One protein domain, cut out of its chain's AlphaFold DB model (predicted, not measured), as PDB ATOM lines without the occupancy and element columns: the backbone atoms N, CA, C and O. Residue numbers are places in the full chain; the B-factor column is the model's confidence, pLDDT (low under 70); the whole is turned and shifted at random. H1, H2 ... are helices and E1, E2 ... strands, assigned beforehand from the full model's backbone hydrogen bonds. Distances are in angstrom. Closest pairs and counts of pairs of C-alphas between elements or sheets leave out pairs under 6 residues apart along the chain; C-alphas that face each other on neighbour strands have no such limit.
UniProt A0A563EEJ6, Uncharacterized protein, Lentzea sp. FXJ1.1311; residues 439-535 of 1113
ATOM      1  N   ASN A 439      58.997  10.473  42.191       76.50
ATOM      2  CA  ASN A 439      58.952   9.186  42.876       76.50
ATOM      3  C   ASN A 439      59.622   8.120  41.990       76.50
ATOM      4  O   ASN A 439      59.553   8.219  40.765       76.50
ATOM      5  N   PRO A 440      60.168   7.037  42.567       63.12
ATOM      6  CA  PRO A 440      60.765   5.955  41.780       63.12
ATOM      7  C   PRO A 440      59.783   5.278  40.805       63.12
ATOM      8  O   PRO A 440      60.206   4.742  39.789       63.12
ATOM      9  N   ARG A 441      58.471   5.337  41.095       58.91
ATOM     10  CA  ARG A 441      57.376   4.848  40.233       58.91
ATOM     11  C   ARG A 441      56.825   5.893  39.247       58.91
ATOM     12  O   ARG A 441      55.886   5.601  38.523       58.91
ATOM     13  N   GLU A 442      57.365   7.112  39.242       51.19
ATOM     14  CA  GLU A 442      56.979   8.209  38.331       51.19
ATOM     15  C   GLU A 442      58.036   8.458  37.238       51.19
ATOM     16  O   GLU A 442      57.898   9.377  36.434       51.19
ATOM     17  N   GLU A 443      59.119   7.674  37.205       42.72
ATOM     18  CA  GLU A 443      60.303   7.963  36.393       42.72
ATOM     19  C   GLU A 443      60.244   7.336  34.985       42.72
ATOM     20  O   GLU A 443      61.092   6.544  34.576       42.72
ATOM     21  N   SER A 444      59.253   7.769  34.205       41.78
ATOM     22  CA  SER A 444      59.301   7.780  32.743       41.78
ATOM     23  C   SER A 444      59.038   9.209  32.279       41.78
ATOM     24  O   SER A 444      58.013   9.828  32.576       41.78
ATOM     25  N   LYS A 445      60.026   9.786  31.591       37.47
ATOM     26  CA  LYS A 445      59.829  11.076  30.935       37.47
ATOM     27  C   LYS A 445      58.843  10.861  29.792       37.47
ATOM     28  O   LYS A 445      58.995   9.924  29.020       37.47
ATOM     29  N   ASP A 446      57.859  11.750  29.726       40.75
ATOM     30  CA  ASP A 446      56.883  11.901  28.643       40.75
ATOM     31  C   ASP A 446      55.718  10.879  28.556       40.75
ATOM     32  O   ASP A 446      54.820  11.111  27.749       40.75
ATOM     33  N   GLU A 447      55.628   9.838  29.407       41.19
ATOM     34  CA  GLU A 447      54.536   8.826  29.322       41.19
ATOM     35  C   GLU A 447      53.620   8.675  30.568       41.19
ATOM     36  O   GLU A 447      52.466   8.270  30.432       41.19
ATOM     37  N   LEU A 448      54.069   9.006  31.788       44.88
ATOM     38  CA  LEU A 448      53.442   8.495  33.029       44.88
ATOM     39  C   LEU A 448      52.196   9.217  33.590       44.88
ATOM     40  O   LEU A 448      51.715   8.869  34.671       44.88
ATOM     41  N   TRP A 449      51.630  10.205  32.894       48.75
ATOM     42  CA  TRP A 449      50.396  10.879  33.344       48.75
ATOM     43  C   TRP A 449      49.124  10.456  32.606       48.75
ATOM     44  O   TRP A 449      48.037  10.828  33.052       48.75
ATOM     45  N   ASP A 450      49.260   9.665  31.540       48.25
ATOM     46  CA  ASP A 450      48.174   9.296  30.621       48.25
ATOM     47  C   ASP A 450      47.911   7.784  30.569       48.25
ATOM     48  O   ASP A 450      47.150   7.296  29.727       48.25
ATOM     49  N   GLU A 451      48.514   7.036  31.495       52.38
ATOM     50  CA  GLU A 451      48.172   5.638  31.712       52.38
ATOM     51  C   GLU A 451      46.680   5.501  32.063       52.38
ATOM     52  O   GLU A 451      46.170   6.260  32.895       52.38
ATOM     53  N   PRO A 452      45.957   4.539  31.464       55.78
ATOM     54  CA  PRO A 452      44.539   4.372  31.731       55.78
ATOM     55  C   PRO A 452      44.304   4.019  33.201       55.78
ATOM     56  O   PRO A 452      44.893   3.076  33.729       55.78
ATOM     57  N   GLU A 453      43.399   4.767  33.829       71.75
ATOM     58  CA  GLU A 453      42.855   4.477  35.153       71.75
ATOM     59  C   GLU A 453      42.310   3.034  35.194       71.75
ATOM     60  O   GLU A 453      41.470   2.642  34.376       71.75
ATOM     61  N   VAL A 454      42.832   2.220  36.118       76.88
ATOM     62  CA  VAL A 454      42.437   0.816  36.301       76.88
ATOM     63  C   VAL A 454      41.476   0.725  37.490       76.88
ATOM     64  O   VAL A 454      41.844   1.180  38.577       76.88
ATOM     65  N   PRO A 455      40.291   0.098  37.345       86.12
ATOM     66  CA  PRO A 455      39.364  -0.082  38.457       86.12
ATOM     67  C   PRO A 455      40.006  -0.883  39.587       86.12
ATOM     68  O   PRO A 455      40.310  -2.066  39.413       86.12
ATOM     69  N   LEU A 456      40.165  -0.254  40.755       89.12
ATOM     70  CA  LEU A 456      40.876  -0.818  41.906       89.12
ATOM     71  C   LEU A 456      40.328  -2.192  42.304       89.12
ATOM     72  O   LEU A 456      41.074  -3.091  42.675       89.12
ATOM     73  N   THR A 457      39.010  -2.363  42.199       88.12
ATOM     74  CA  THR A 457      38.318  -3.603  42.556       88.12
ATOM     75  C   THR A 457      38.814  -4.824  41.785       88.12
ATOM     76  O   THR A 457      38.615  -5.933  42.271       88.12
ATOM     77  N   ARG A 458      39.466  -4.667  40.623       85.25
ATOM     78  CA  ARG A 458      40.056  -5.785  39.864       85.25
ATOM     79  C   ARG A 458      41.215  -6.469  40.590       85.25
ATOM     80  O   ARG A 458      41.412  -7.647  40.342       85.25
ATOM     81  N   ASN A 459      41.902  -5.757  41.484       79.12
ATOM     82  CA  ASN A 459      43.119  -6.209  42.170       79.12
ATOM     83  C   ASN A 459      42.883  -6.365  43.687       79.12
ATOM     84  O   ASN A 459      43.769  -6.111  44.495       79.12
ATOM     85  N   LEU A 460      41.638  -6.676  44.065       92.50
ATOM     86  CA  LEU A 460      41.169  -6.906  45.437       92.50
ATOM     87  C   LEU A 460      40.181  -8.095  45.467       92.50
ATOM     88  O   LEU A 460      39.178  -8.063  46.190       92.50
ATOM     89  N   GLN A 461      40.373  -9.091  44.596       91.06
ATOM     90  CA  GLN A 461      39.447 -10.219  44.425       91.06
ATOM     91  C   GLN A 461      39.657 -11.310  45.482       91.06
ATOM     92  O   GLN A 461      38.705 -12.009  45.828       91.06
ATOM     93  N   ASN A 462      40.875 -11.442  46.009       94.44
ATOM     94  CA  ASN A 462      41.256 -12.426  47.024       94.44
ATOM     95  C   ASN A 462      42.207 -11.827  48.083       94.44
ATOM     96  O   ASN A 462      42.605 -10.665  48.000       94.44
ATOM     97  N   GLU A 463      42.510 -12.617  49.115       94.50
ATOM     98  CA  GLU A 463      43.321 -12.207  50.271       94.50
ATOM     99  C   GLU A 463      44.798 -11.969  49.915       94.50
ATOM    100  O   GLU A 463      45.404 -11.036  50.447       94.50
ATOM    101  N   ASP A 464      45.351 -12.737  48.969       93.56
ATOM    102  CA  ASP A 464      46.729 -12.575  48.491       93.56
ATOM    103  C   ASP A 464      46.883 -11.241  47.738       93.56
ATOM    104  O   ASP A 464      47.708 -10.412  48.117       93.56
ATOM    105  N   GLU A 465      46.008 -10.955  46.762       91.56
ATOM    106  CA  GLU A 465      45.957  -9.667  46.044       91.56
ATOM    107  C   GLU A 465      45.788  -8.470  46.992       91.56
ATOM    108  O   GLU A 465      46.443  -7.440  46.834       91.56
ATOM    109  N   LEU A 466      44.919  -8.600  48.001       94.50
ATOM    110  CA  LEU A 466      44.695  -7.564  49.011       94.50
ATOM    111  C   LEU A 466      45.939  -7.333  49.886       94.50
ATOM    112  O   LEU A 466      46.216  -6.191  50.264       94.50
ATOM    113  N   THR A 467      46.685  -8.396  50.191       94.25
ATOM    114  CA  THR A 467      47.931  -8.356  50.970       94.25
ATOM    115  C   THR A 467      49.075  -7.749  50.160       94.25
ATOM    116  O   THR A 467      49.780  -6.867  50.662       94.25
ATOM    117  N   ASP A 468      49.215  -8.137  48.893       90.81
ATOM    118  CA  ASP A 468      50.172  -7.555  47.949       90.81
ATOM    119  C   ASP A 468      49.890  -6.065  47.744       90.81
ATOM    120  O   ASP A 468      50.788  -5.232  47.887       90.81
ATOM    121  N   PHE A 469      48.626  -5.695  47.518       93.00
ATOM    122  CA  PHE A 469      48.212  -4.303  47.391       93.00
ATOM    123  C   PHE A 469      48.461  -3.501  48.678       93.00
ATOM    124  O   PHE A 469      48.981  -2.385  48.619       93.00
ATOM    125  N   TRP A 470      48.151  -4.050  49.859       95.25
ATOM    126  CA  TRP A 470      48.456  -3.383  51.130       95.25
ATOM    127  C   TRP A 470      49.963  -3.142  51.290       95.25
ATOM    128  O   TRP A 470      50.371  -2.021  51.601       95.25
ATOM    129  N   THR A 471      50.789  -4.146  50.985       92.25
ATOM    130  CA  THR A 471      52.261  -4.070  51.018       92.25
ATOM    131  C   THR A 471      52.794  -3.019  50.037       92.25
ATOM    132  O   THR A 471      53.632  -2.185  50.387       92.25
ATOM    133  N   GLN A 472      52.247  -2.988  48.820       89.75
ATOM    134  CA  GLN A 472      52.593  -2.046  47.753       89.75
ATOM    135  C   GLN A 472      52.220  -0.593  48.086       89.75
ATOM    136  O   GLN A 472      52.930   0.334  47.676       89.75
ATOM    137  N   VAL A 473      51.132  -0.383  48.837       93.06
ATOM    138  CA  VAL A 473      50.729   0.926  49.380       93.06
ATOM    139  C   VAL A 473      51.552   1.290  50.625       93.06
ATOM    140  O   VAL A 473      51.811   2.475  50.851       93.06
ATOM    141  N   GLN A 474      51.992   0.306  51.417       94.25
ATOM    142  CA  GLN A 474      52.820   0.500  52.615       94.25
ATOM    143  C   GLN A 474      54.242   0.954  52.250       94.25
ATOM    144  O   GLN A 474      54.822   1.775  52.961       94.25
ATOM    145  N   SER A 475      54.800   0.452  51.144       91.38
ATOM    146  CA  SER A 475      56.168   0.775  50.719       91.38
ATOM    147  C   SER A 475      56.317   2.188  50.124       91.38
ATOM    148  O   SER A 475      57.413   2.759  50.145       91.38
ATOM    149  N   GLY A 476      55.225   2.775  49.619       90.19
ATOM    150  CA  GLY A 476      55.197   4.092  48.976       90.19
ATOM    151  C   GLY A 476      54.966   5.275  49.931       90.19
ATOM    152  O   GLY A 476      54.825   5.130  51.142       90.19
ATOM    153  N   THR A 477      54.887   6.492  49.379       87.62
ATOM    154  CA  THR A 477      54.464   7.694  50.140       87.62
ATOM    155  C   THR A 477      52.936   7.801  50.286       87.62
ATOM    156  O   THR A 477      52.436   8.687  50.989       87.62
ATOM    157  N   GLY A 478      52.201   6.878  49.663       90.44
ATOM    158  CA  GLY A 478      50.754   6.866  49.477       90.44
ATOM    159  C   GLY A 478      50.398   6.814  47.991       90.44
ATOM    160  O   GLY A 478      51.185   7.242  47.151       90.44
ATOM    161  N   ILE A 479      49.213   6.303  47.665       91.56
ATOM    162  CA  ILE A 479      48.704   6.229  46.289       91.56
ATOM    163  C   ILE A 479      47.461   7.101  46.131       91.56
ATOM    164  O   ILE A 479      46.709   7.321  47.086       91.56
ATOM    165  N   ARG A 480      47.213   7.594  44.918       91.38
ATOM    166  CA  ARG A 480      45.966   8.298  44.610       91.38
ATOM    167  C   ARG A 480      44.894   7.312  44.195       91.38
ATOM    168  O   ARG A 480      45.135   6.461  43.344       91.38
ATOM    169  N   LEU A 481      43.712   7.496  44.767       93.94
ATOM    170  CA  LEU A 481      42.485   6.863  44.306       93.94
ATOM    171  C   LEU A 481      41.629   7.945  43.656       93.94
ATOM    172  O   LEU A 481      41.494   9.045  44.209       93.94
ATOM    173  N   THR A 482      41.045   7.648  42.506       92.25
ATOM    174  CA  THR A 482      40.253   8.597  41.726       92.25
ATOM    175  C   THR A 482      38.869   8.038  41.431       92.25
ATOM    176  O   THR A 482      38.608   6.846  41.497       92.25
ATOM    177  N   THR A 483      37.932   8.941  41.179       91.00
ATOM    178  CA  THR A 483      36.659   8.682  40.500       91.00
ATOM    179  C   THR A 483      36.392   9.893  39.611       91.00
ATOM    180  O   THR A 483      36.981  10.958  39.816       91.00
ATOM    181  N   LEU A 484      35.402   9.804  38.719       82.25
ATOM    182  CA  LEU A 484      34.961  10.909  37.850       82.25
ATOM    183  C   LEU A 484      34.675  12.258  38.555       82.25
ATOM    184  O   LEU A 484      34.504  13.272  37.877       82.25
ATOM    185  N   ARG A 485      34.532  12.292  39.891       84.88
ATOM    186  CA  ARG A 485      34.167  13.502  40.657       84.88
ATOM    187  C   ARG A 485      34.962  13.737  41.944       84.88
ATOM    188  O   ARG A 485      34.806  14.806  42.537       84.88
ATOM    189  N   HIS A 486      35.771  12.786  42.409       93.75
ATOM    190  CA  HIS A 486      36.454  12.889  43.703       93.75
ATOM    191  C   HIS A 486      37.806  12.176  43.705       93.75
ATOM    192  O   HIS A 486      38.033  11.270  42.907       93.75
ATOM    193  N   GLN A 487      38.699  12.605  44.596       94.19
ATOM    194  CA  GLN A 487      40.035  12.036  44.756       94.19
ATOM    195  C   GLN A 487      40.382  11.872  46.229       94.19
ATOM    196  O   GLN A 487      40.079  12.744  47.048       94.19
ATOM    197  N   TRP A 488      41.086  10.786  46.526       96.06
ATOM    198  CA  TRP A 488      41.617  10.458  47.841       96.06
ATOM    199  C   TRP A 488      43.124  10.211  47.748       96.06
ATOM    200  O   TRP A 488      43.645   9.861  46.686       96.06
ATOM    201  N   LEU A 489      43.816  10.340  48.881       95.44
ATOM    202  CA  LEU A 489      45.157   9.781  49.056       95.44
ATOM    203  C   LEU A 489      45.062   8.609  50.036       95.44
ATOM    204  O   LEU A 489      44.693   8.805  51.193       95.44
ATOM    205  N   LEU A 490      45.389   7.407  49.579       96.44
ATOM    206  CA  LEU A 490      45.451   6.198  50.389       96.44
ATOM    207  C   LEU A 490      46.878   5.989  50.900       96.44
ATOM    208  O   LEU A 490      47.835   6.113  50.139       96.44
ATOM    209  N   LYS A 491      47.025   5.626  52.171       95.81
ATOM    210  CA  LYS A 491      48.259   5.060  52.731       95.81
ATOM    211  C   LYS A 491      47.951   3.729  53.415       95.81
ATOM    212  O   LYS A 491      46.793   3.446  53.710       95.81
ATOM    213  N   ALA A 492      48.983   2.953  53.718       95.62
ATOM    214  CA  ALA A 492      48.893   1.757  54.543       95.62
ATOM    215  C   ALA A 492      49.832   1.905  55.746       95.62
ATOM    216  O   ALA A 492      50.928   2.468  55.637       95.62
ATOM    217  N   ALA A 493      49.359   1.475  56.911       94.50
ATOM    218  CA  ALA A 493      50.076   1.563  58.176       94.50
ATOM    219  C   ALA A 493      49.563   0.495  59.145       94.50
ATOM    220  O   ALA A 493      48.415   0.058  59.047       94.50
ATOM    221  N   GLU A 494      50.384   0.120  60.120       92.38
ATOM    222  CA  GLU A 494      49.933  -0.715  61.229       92.38
ATOM    223  C   GLU A 494      49.399   0.139  62.383       92.38
ATOM    224  O   GLU A 494      50.049   1.078  62.849       92.38
ATOM    225  N   VAL A 495      48.214  -0.210  62.889       87.62
ATOM    226  CA  VAL A 495      47.579   0.492  64.013       87.62
ATOM    227  C   VAL A 495      47.194  -0.525  65.077       87.62
ATOM    228  O   VAL A 495      46.263  -1.305  64.909       87.62
ATOM    229  N   GLY A 496      47.938  -0.529  66.187       84.06
ATOM    230  CA  GLY A 496      47.766  -1.529  67.247       84.06
ATOM    231  C   GLY A 496      48.126  -2.952  66.802       84.06
ATOM    232  O   GLY A 496      47.453  -3.894  67.212       84.06
ATOM    233  N   GLY A 497      49.139  -3.099  65.936       87.06
ATOM    234  CA  GLY A 497      49.585  -4.394  65.402       87.06
ATOM    235  C   GLY A 497      48.622  -5.027  64.393       87.06
ATOM    236  O   GLY A 497      48.618  -6.243  64.234       87.06
ATOM    237  N   LYS A 498      47.763  -4.225  63.752       93.69
ATOM    238  CA  LYS A 498      46.865  -4.664  62.675       93.69
ATOM    239  C   LYS A 498      47.119  -3.856  61.403       93.69
ATOM    240  O   LYS A 498      47.250  -2.632  61.523       93.69
ATOM    241  N   PRO A 499      47.133  -4.486  60.215       95.75
ATOM    242  CA  PRO A 499      47.214  -3.768  58.950       95.75
ATOM    243  C   PRO A 499      45.960  -2.912  58.767       95.75
ATOM    244  O   PRO A 499      44.839  -3.396  58.920       95.75
ATOM    245  N   MET A 500      46.147  -1.633  58.455       96.75
ATOM    246  CA  MET A 500      45.066  -0.696  58.165       96.75
ATOM    247  C   MET A 500      45.378   0.091  56.896       96.75
ATOM    248  O   MET A 500      46.526   0.454  56.626       96.75
ATOM    249  N   PHE A 501      44.327   0.418  56.156       97.38
ATOM    250  CA  PHE A 501      44.335   1.452  55.137       97.38
ATOM    251  C   PHE A 501      43.947   2.790  55.776       97.38
ATOM    252  O   PHE A 501      42.908   2.913  56.425       97.38
ATOM    253  N   VAL A 502      44.793   3.801  55.596       96.38
ATOM    254  CA  VAL A 502      44.615   5.166  56.102       96.38
ATOM    255  C   VAL A 502      44.222   6.050  54.920       96.38
ATOM    256  O   VAL A 502      45.069   6.494  54.141       96.38
ATOM    257  N   LEU A 503      42.919   6.268  54.755       96.88
ATOM    258  CA  LEU A 503      42.329   6.984  53.628       96.88
ATOM    259  C   LEU A 503      42.155   8.473  53.969       96.88
ATOM    260  O   LEU A 503      41.404   8.849  54.870       96.88
ATOM    261  N   SER A 504      42.829   9.336  53.215       96.19
ATOM    262  CA  SER A 504      42.624  10.782  53.241       96.19
ATOM    263  C   SER A 504      41.486  11.152  52.292       96.19
ATOM    264  O   SER A 504      41.692  11.214  51.079       96.19
ATOM    265  N   ASP A 505      40.290  11.400  52.833       96.56
ATOM    266  CA  ASP A 505      39.138  11.917  52.086       96.56
ATOM    267  C   ASP A 505      39.005  13.437  52.282       96.56
ATOM    268  O   ASP A 505      38.551  13.873  53.345       96.56
ATOM    269  N   PRO A 506      39.324  14.274  51.274       96.69
ATOM    270  CA  PRO A 506      39.236  15.727  51.393       96.69
ATOM    271  C   PRO A 506      37.860  16.282  51.790       96.69
ATOM    272  O   PRO A 506      37.761  17.448  52.171       96.69
ATOM    273  N   THR A 507      36.772  15.513  51.684       94.94
ATOM    274  CA  THR A 507      35.448  15.965  52.148       94.94
ATOM    275  C   THR A 507      35.376  16.107  53.671       94.94
ATOM    276  O   THR A 507      34.618  16.963  54.152       94.94
ATOM    277  N   LYS A 508      36.190  15.331  54.395       92.94
ATOM    278  CA  LYS A 508      36.281  15.245  55.859       92.94
ATOM    279  C   LYS A 508      37.346  16.214  56.388       92.94
ATOM    280  O   LYS A 508      37.741  17.147  55.693       92.94
ATOM    281  N   SER A 509      37.726  16.061  57.653       90.56
ATOM    282  CA  SER A 509      38.813  16.814  58.301       90.56
ATOM    283  C   SER A 509      39.763  15.893  59.076       90.56
ATOM    284  O   SER A 509      40.419  16.331  60.015       90.56
ATOM    285  N   TYR A 510      39.760  14.606  58.736       92.00
ATOM    286  CA  TYR A 510      40.405  13.512  59.453       92.00
ATOM    287  C   TYR A 510      40.615  12.334  58.487       92.00
ATOM    288  O   TYR A 510      40.010  12.305  57.412       92.00
ATOM    289  N   PHE A 511      41.451  11.365  58.863       93.94
ATOM    290  CA  PHE A 511      41.653  10.142  58.078       93.94
ATOM    291  C   PHE A 511      40.613   9.076  58.436       93.94
ATOM    292  O   PHE A 511      40.359   8.837  59.618       93.94
ATOM    293  N   ASP A 512      40.060   8.382  57.441       94.25
ATOM    294  CA  ASP A 512      39.374   7.119  57.712       94.25
ATOM    295  C   ASP A 512      40.413   6.009  57.888       94.25
ATOM    296  O   ASP A 512      41.356   5.893  57.104       94.25
ATOM    297  N   TYR A 513      40.215   5.178  58.906       94.69
ATOM    298  CA  TYR A 513      41.008   3.979  59.144       94.69
ATOM    299  C   TYR A 513      40.138   2.779  58.794       94.69
ATOM    300  O   TYR A 513      39.147   2.512  59.474       94.69
ATOM    301  N   LEU A 514      40.494   2.084  57.722       96.50
ATOM    302  CA  LEU A 514      39.760   0.942  57.196       96.50
ATOM    303  C   LEU A 514      40.593  -0.320  57.423       96.50
ATOM    304  O   LEU A 514      41.784  -0.337  57.113       96.50
ATOM    305  N   SER A 515      39.982  -1.369  57.975       96.75
ATOM    306  CA  SER A 515      40.579  -2.709  57.928       96.75
ATOM    307  C   SER A 515      40.674  -3.177  56.464       96.75
ATOM    308  O   SER A 515      40.007  -2.582  55.610       96.75
ATOM    309  N   PRO A 516      41.452  -4.222  56.128       97.00
ATOM    310  CA  PRO A 516      41.491  -4.746  54.764       97.00
ATOM    311  C   PRO A 516      40.086  -5.099  54.238       97.00
ATOM    312  O   PRO A 516      39.704  -4.635  53.164       97.00
ATOM    313  N   ASP A 517      39.256  -5.767  55.044       96.12
ATOM    314  CA  ASP A 517      37.861  -6.089  54.700       96.12
ATOM    315  C   ASP A 517      36.991  -4.844  54.481       96.12
ATOM    316  O   ASP A 517      36.203  -4.771  53.535       96.12
ATOM    317  N   ASP A 518      37.102  -3.846  55.362       97.25
ATOM    318  CA  ASP A 518      36.317  -2.613  55.246       97.25
ATOM    319  C   ASP A 518      36.788  -1.751  54.075       97.25
ATOM    320  O   ASP A 518      35.979  -1.047  53.469       97.25
ATOM    321  N   PHE A 519      38.066  -1.848  53.707       97.12
ATOM    322  CA  PHE A 519      38.616  -1.237  52.509       97.12
ATOM    323  C   PHE A 519      38.099  -1.916  51.236       97.12
ATOM    324  O   PHE A 519      37.680  -1.208  50.323       97.12
ATOM    325  N   VAL A 520      38.012  -3.251  51.189       96.56
ATOM    326  CA  VAL A 520      37.384  -3.972  50.064       96.56
ATOM    327  C   VAL A 520      35.907  -3.591  49.925       96.56
ATOM    328  O   VAL A 520      35.459  -3.270  48.821       96.56
ATOM    329  N   LYS A 521      35.142  -3.553  51.027       96.75
ATOM    330  CA  LYS A 521      33.739  -3.085  51.021       96.75
ATOM    331  C   LYS A 521      33.638  -1.637  50.536       96.75
ATOM    332  O   LYS A 521      32.791  -1.321  49.701       96.75
ATOM    333  N   TRP A 522      34.508  -0.758  51.033       96.81
ATOM    334  CA  TRP A 522      34.572   0.638  50.612       96.81
ATOM    335  C   TRP A 522      34.864   0.751  49.109       96.81
ATOM    336  O   TRP A 522      34.091   1.402  48.412       96.81
ATOM    337  N   ALA A 523      35.884   0.058  48.597       96.12
ATOM    338  CA  ALA A 523      36.291   0.091  47.194       96.12
ATOM    339  C   ALA A 523      35.220  -0.485  46.252       96.12
ATOM    340  O   ALA A 523      34.975   0.079  45.187       96.12
ATOM    341  N   LYS A 524      34.516  -1.557  46.647       94.56
ATOM    342  CA  LYS A 524      33.362  -2.090  45.894       94.56
ATOM    343  C   LYS A 524      32.221  -1.069  45.783       94.56
ATOM    344  O   LYS A 524      31.595  -0.972  44.728       94.56
ATOM    345  N   ASN A 525      31.997  -0.279  46.836       95.19
ATOM    346  CA  ASN A 525      30.940   0.733  46.895       95.19
ATOM    347  C   ASN A 525      31.305   2.047  46.182       95.19
ATOM    348  O   ASN A 525      30.455   2.637  45.518       95.19
ATOM    349  N   THR A 526      32.545   2.529  46.317       94.31
ATOM    350  CA  THR A 526      33.000   3.775  45.674       94.31
ATOM    351  C   THR A 526      33.473   3.575  44.239       94.31
ATOM    352  O   THR A 526      33.481   4.550  43.490       94.31
ATOM    353  N   LYS A 527      33.822   2.336  43.859       94.75
ATOM    354  CA  LYS A 527      34.393   1.941  42.559       94.75
ATOM    355  C   LYS A 527      35.496   2.907  42.105       94.75
ATOM    356  O   LYS A 527      35.353   3.517  41.047       94.75
ATOM    357  N   PRO A 528      36.540   3.117  42.928       94.62
ATOM    358  CA  PRO A 528      37.603   4.028  42.576       94.62
ATOM    359  C   PRO A 528      38.540   3.353  41.578       94.62
ATOM    360  O   PRO A 528      38.726   2.133  41.596       94.62
ATOM    361  N   ASP A 529      39.180   4.171  40.769       90.62
ATOM    362  CA  ASP A 529      40.267   3.766  39.905       90.62
ATOM    363  C   ASP A 529      41.613   4.186  40.522       90.62
ATOM    364  O   ASP A 529      41.680   5.014  41.444       90.62
ATOM    365  N   THR A 530      42.702   3.604  40.025       84.94
ATOM    366  CA  THR A 530      44.075   4.022  40.335       84.94
ATOM    367  C   THR A 530      44.896   4.163  39.057       84.94
ATOM    368  O   THR A 530      44.560   3.585  38.024       84.94
ATOM    369  N   GLY A 531      46.008   4.903  39.124       71.12
ATOM    370  CA  GLY A 531      47.001   4.904  38.042       71.12
ATOM    371  C   GLY A 531      47.600   3.507  37.832       71.12
ATOM    372  O   GLY A 531      47.700   2.732  38.784       71.12
ATOM    373  N   ARG A 532      47.995   3.181  36.598       54.59
ATOM    374  CA  ARG A 532      48.517   1.854  36.222       54.59
ATOM    375  C   ARG A 532      49.869   1.554  36.891       54.59
ATOM    376  O   ARG A 532      50.025   0.484  37.474       54.59
ATOM    377  N   SER A 533      50.756   2.545  36.963       54.53
ATOM    378  CA  SER A 533      52.002   2.579  37.759       54.53
ATOM    379  C   SER A 533      51.851   2.332  39.265       54.53
ATOM    380  O   SER A 533      52.852   2.171  39.965       54.53
ATOM    381  N   VAL A 534      50.623   2.271  39.801       51.47
ATOM    382  CA  VAL A 534      50.409   1.710  41.143       51.47
ATOM    383  C   VAL A 534      50.738   0.220  41.153       51.47
ATOM    384  O   VAL A 534      51.395  -0.210  42.094       51.47
ATOM    385  N   PHE A 535      50.320  -0.524  40.120       45.16
ATOM    386  CA  PHE A 535      50.406  -1.985  40.033       45.16
ATOM    387  C   PHE A 535      51.620  -2.492  39.250       45.16
ATOM    388  O   PHE A 535      52.135  -3.566  39.562       45.16
TER     389      PHE A 535
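What this domain is: This is residues 439 to 535 of the 1113 residues of an uncharacterized protein of Lentzea sp. FXJ1.1311 (UniProt A0A563EEJ6). A strongly twisted sheet of four antiparallel strands has two helices, H2 and H3, over one of its faces, and no named helix covers the other face. H2 crosses the strands while H3 runs along them, and the short helix H1 sits between parts of both; at one end of the whole, residues 439 to 455 form a long tail without a named element. The printed part has 97 residues, with three named helices and four named strands in the order H1 H2 E1 E2 E3 E4 H3, and its class is mixed, helices and strands. The sheet's order is E1 E2 E3 E4. The whole is compact, with a radius of gyration of the C-alphas of 13.2 A, but elongated in outline, spanning 41 by 27 by 25 A.

Where its parts are: After residues 439 to 455, H1 holds residues 456 to 459, beginning at C-alpha 456 at (40.876, -0.818, 41.906). H2, residues 463 to 475, is 18.3 A long. E1 holds residues 479 to 483, and E2, residues 486 to 494, is the longest strand at 26.0 A. E3, residues 499 to 504, measures 16.3 A, and E4 holds residues 511 to 514. H3, residues 516 to 526, is 15.1 A long and ends at C-alpha 526 at (33.000, 3.775, 45.674).

How they stand to each other: The four strands form a meander, each the antiparallel neighbour of the one before, with three hairpins. In E1 and E2, N 481 and O 488 are 3.0 A apart, within hydrogen-bond range; in E2 and E3, N 491 and O 502 are at 2.9 A; in E3 and E4, N 503 and O 512 are at 2.8 A. H2 and H3 lie on the same face, making two layers, helices on one face of a sheet. H2 lies over E2 and E3 at a height over the sheet of 9.2 A, across the strands, at 85 degrees to E2 on the local plane; the closest C-alphas of H2 and E2 are those of Gln 474 and Ala 492, 4.6 A. H3 lies over E3 at a height of 9.2 A, along the strands, at 15 degrees to E3 on the local plane; its closest C-alphas to E3 are those of Pro 516 and Met 500, 6.4 A. H2 and H3 are close but not clearly touching, about perpendicular at 89 degrees, with C-alphas of Leu 466 and Pro 516 closest at 7.2 A. H1 is not on the sheet; it touches H3, closest at C-alphas 457 and 524, 6.2 A, and only just touches H2, only at the corner, with 3 pairs of C-alphas within 8 A, the closest being Asn 459 and Glu 465 at 5.9 A. Every O i to N i+4 pair is within hydrogen-bond range in H2 and H3, and H1 is too short for such a pair.

The domain as a whole: The C-alphas farthest apart are those of Asp 446 and Gly 496, 41.9 A. The printed part has no cut, and no link between named elements is long. Residues 529 to 530 pair antiparallel with residues 454 to 455 and with residues 481 to 482 of E1. The mean pLDDT of the printed part is 84.4; residues 440 to 452 and 532 to 535 are under 70.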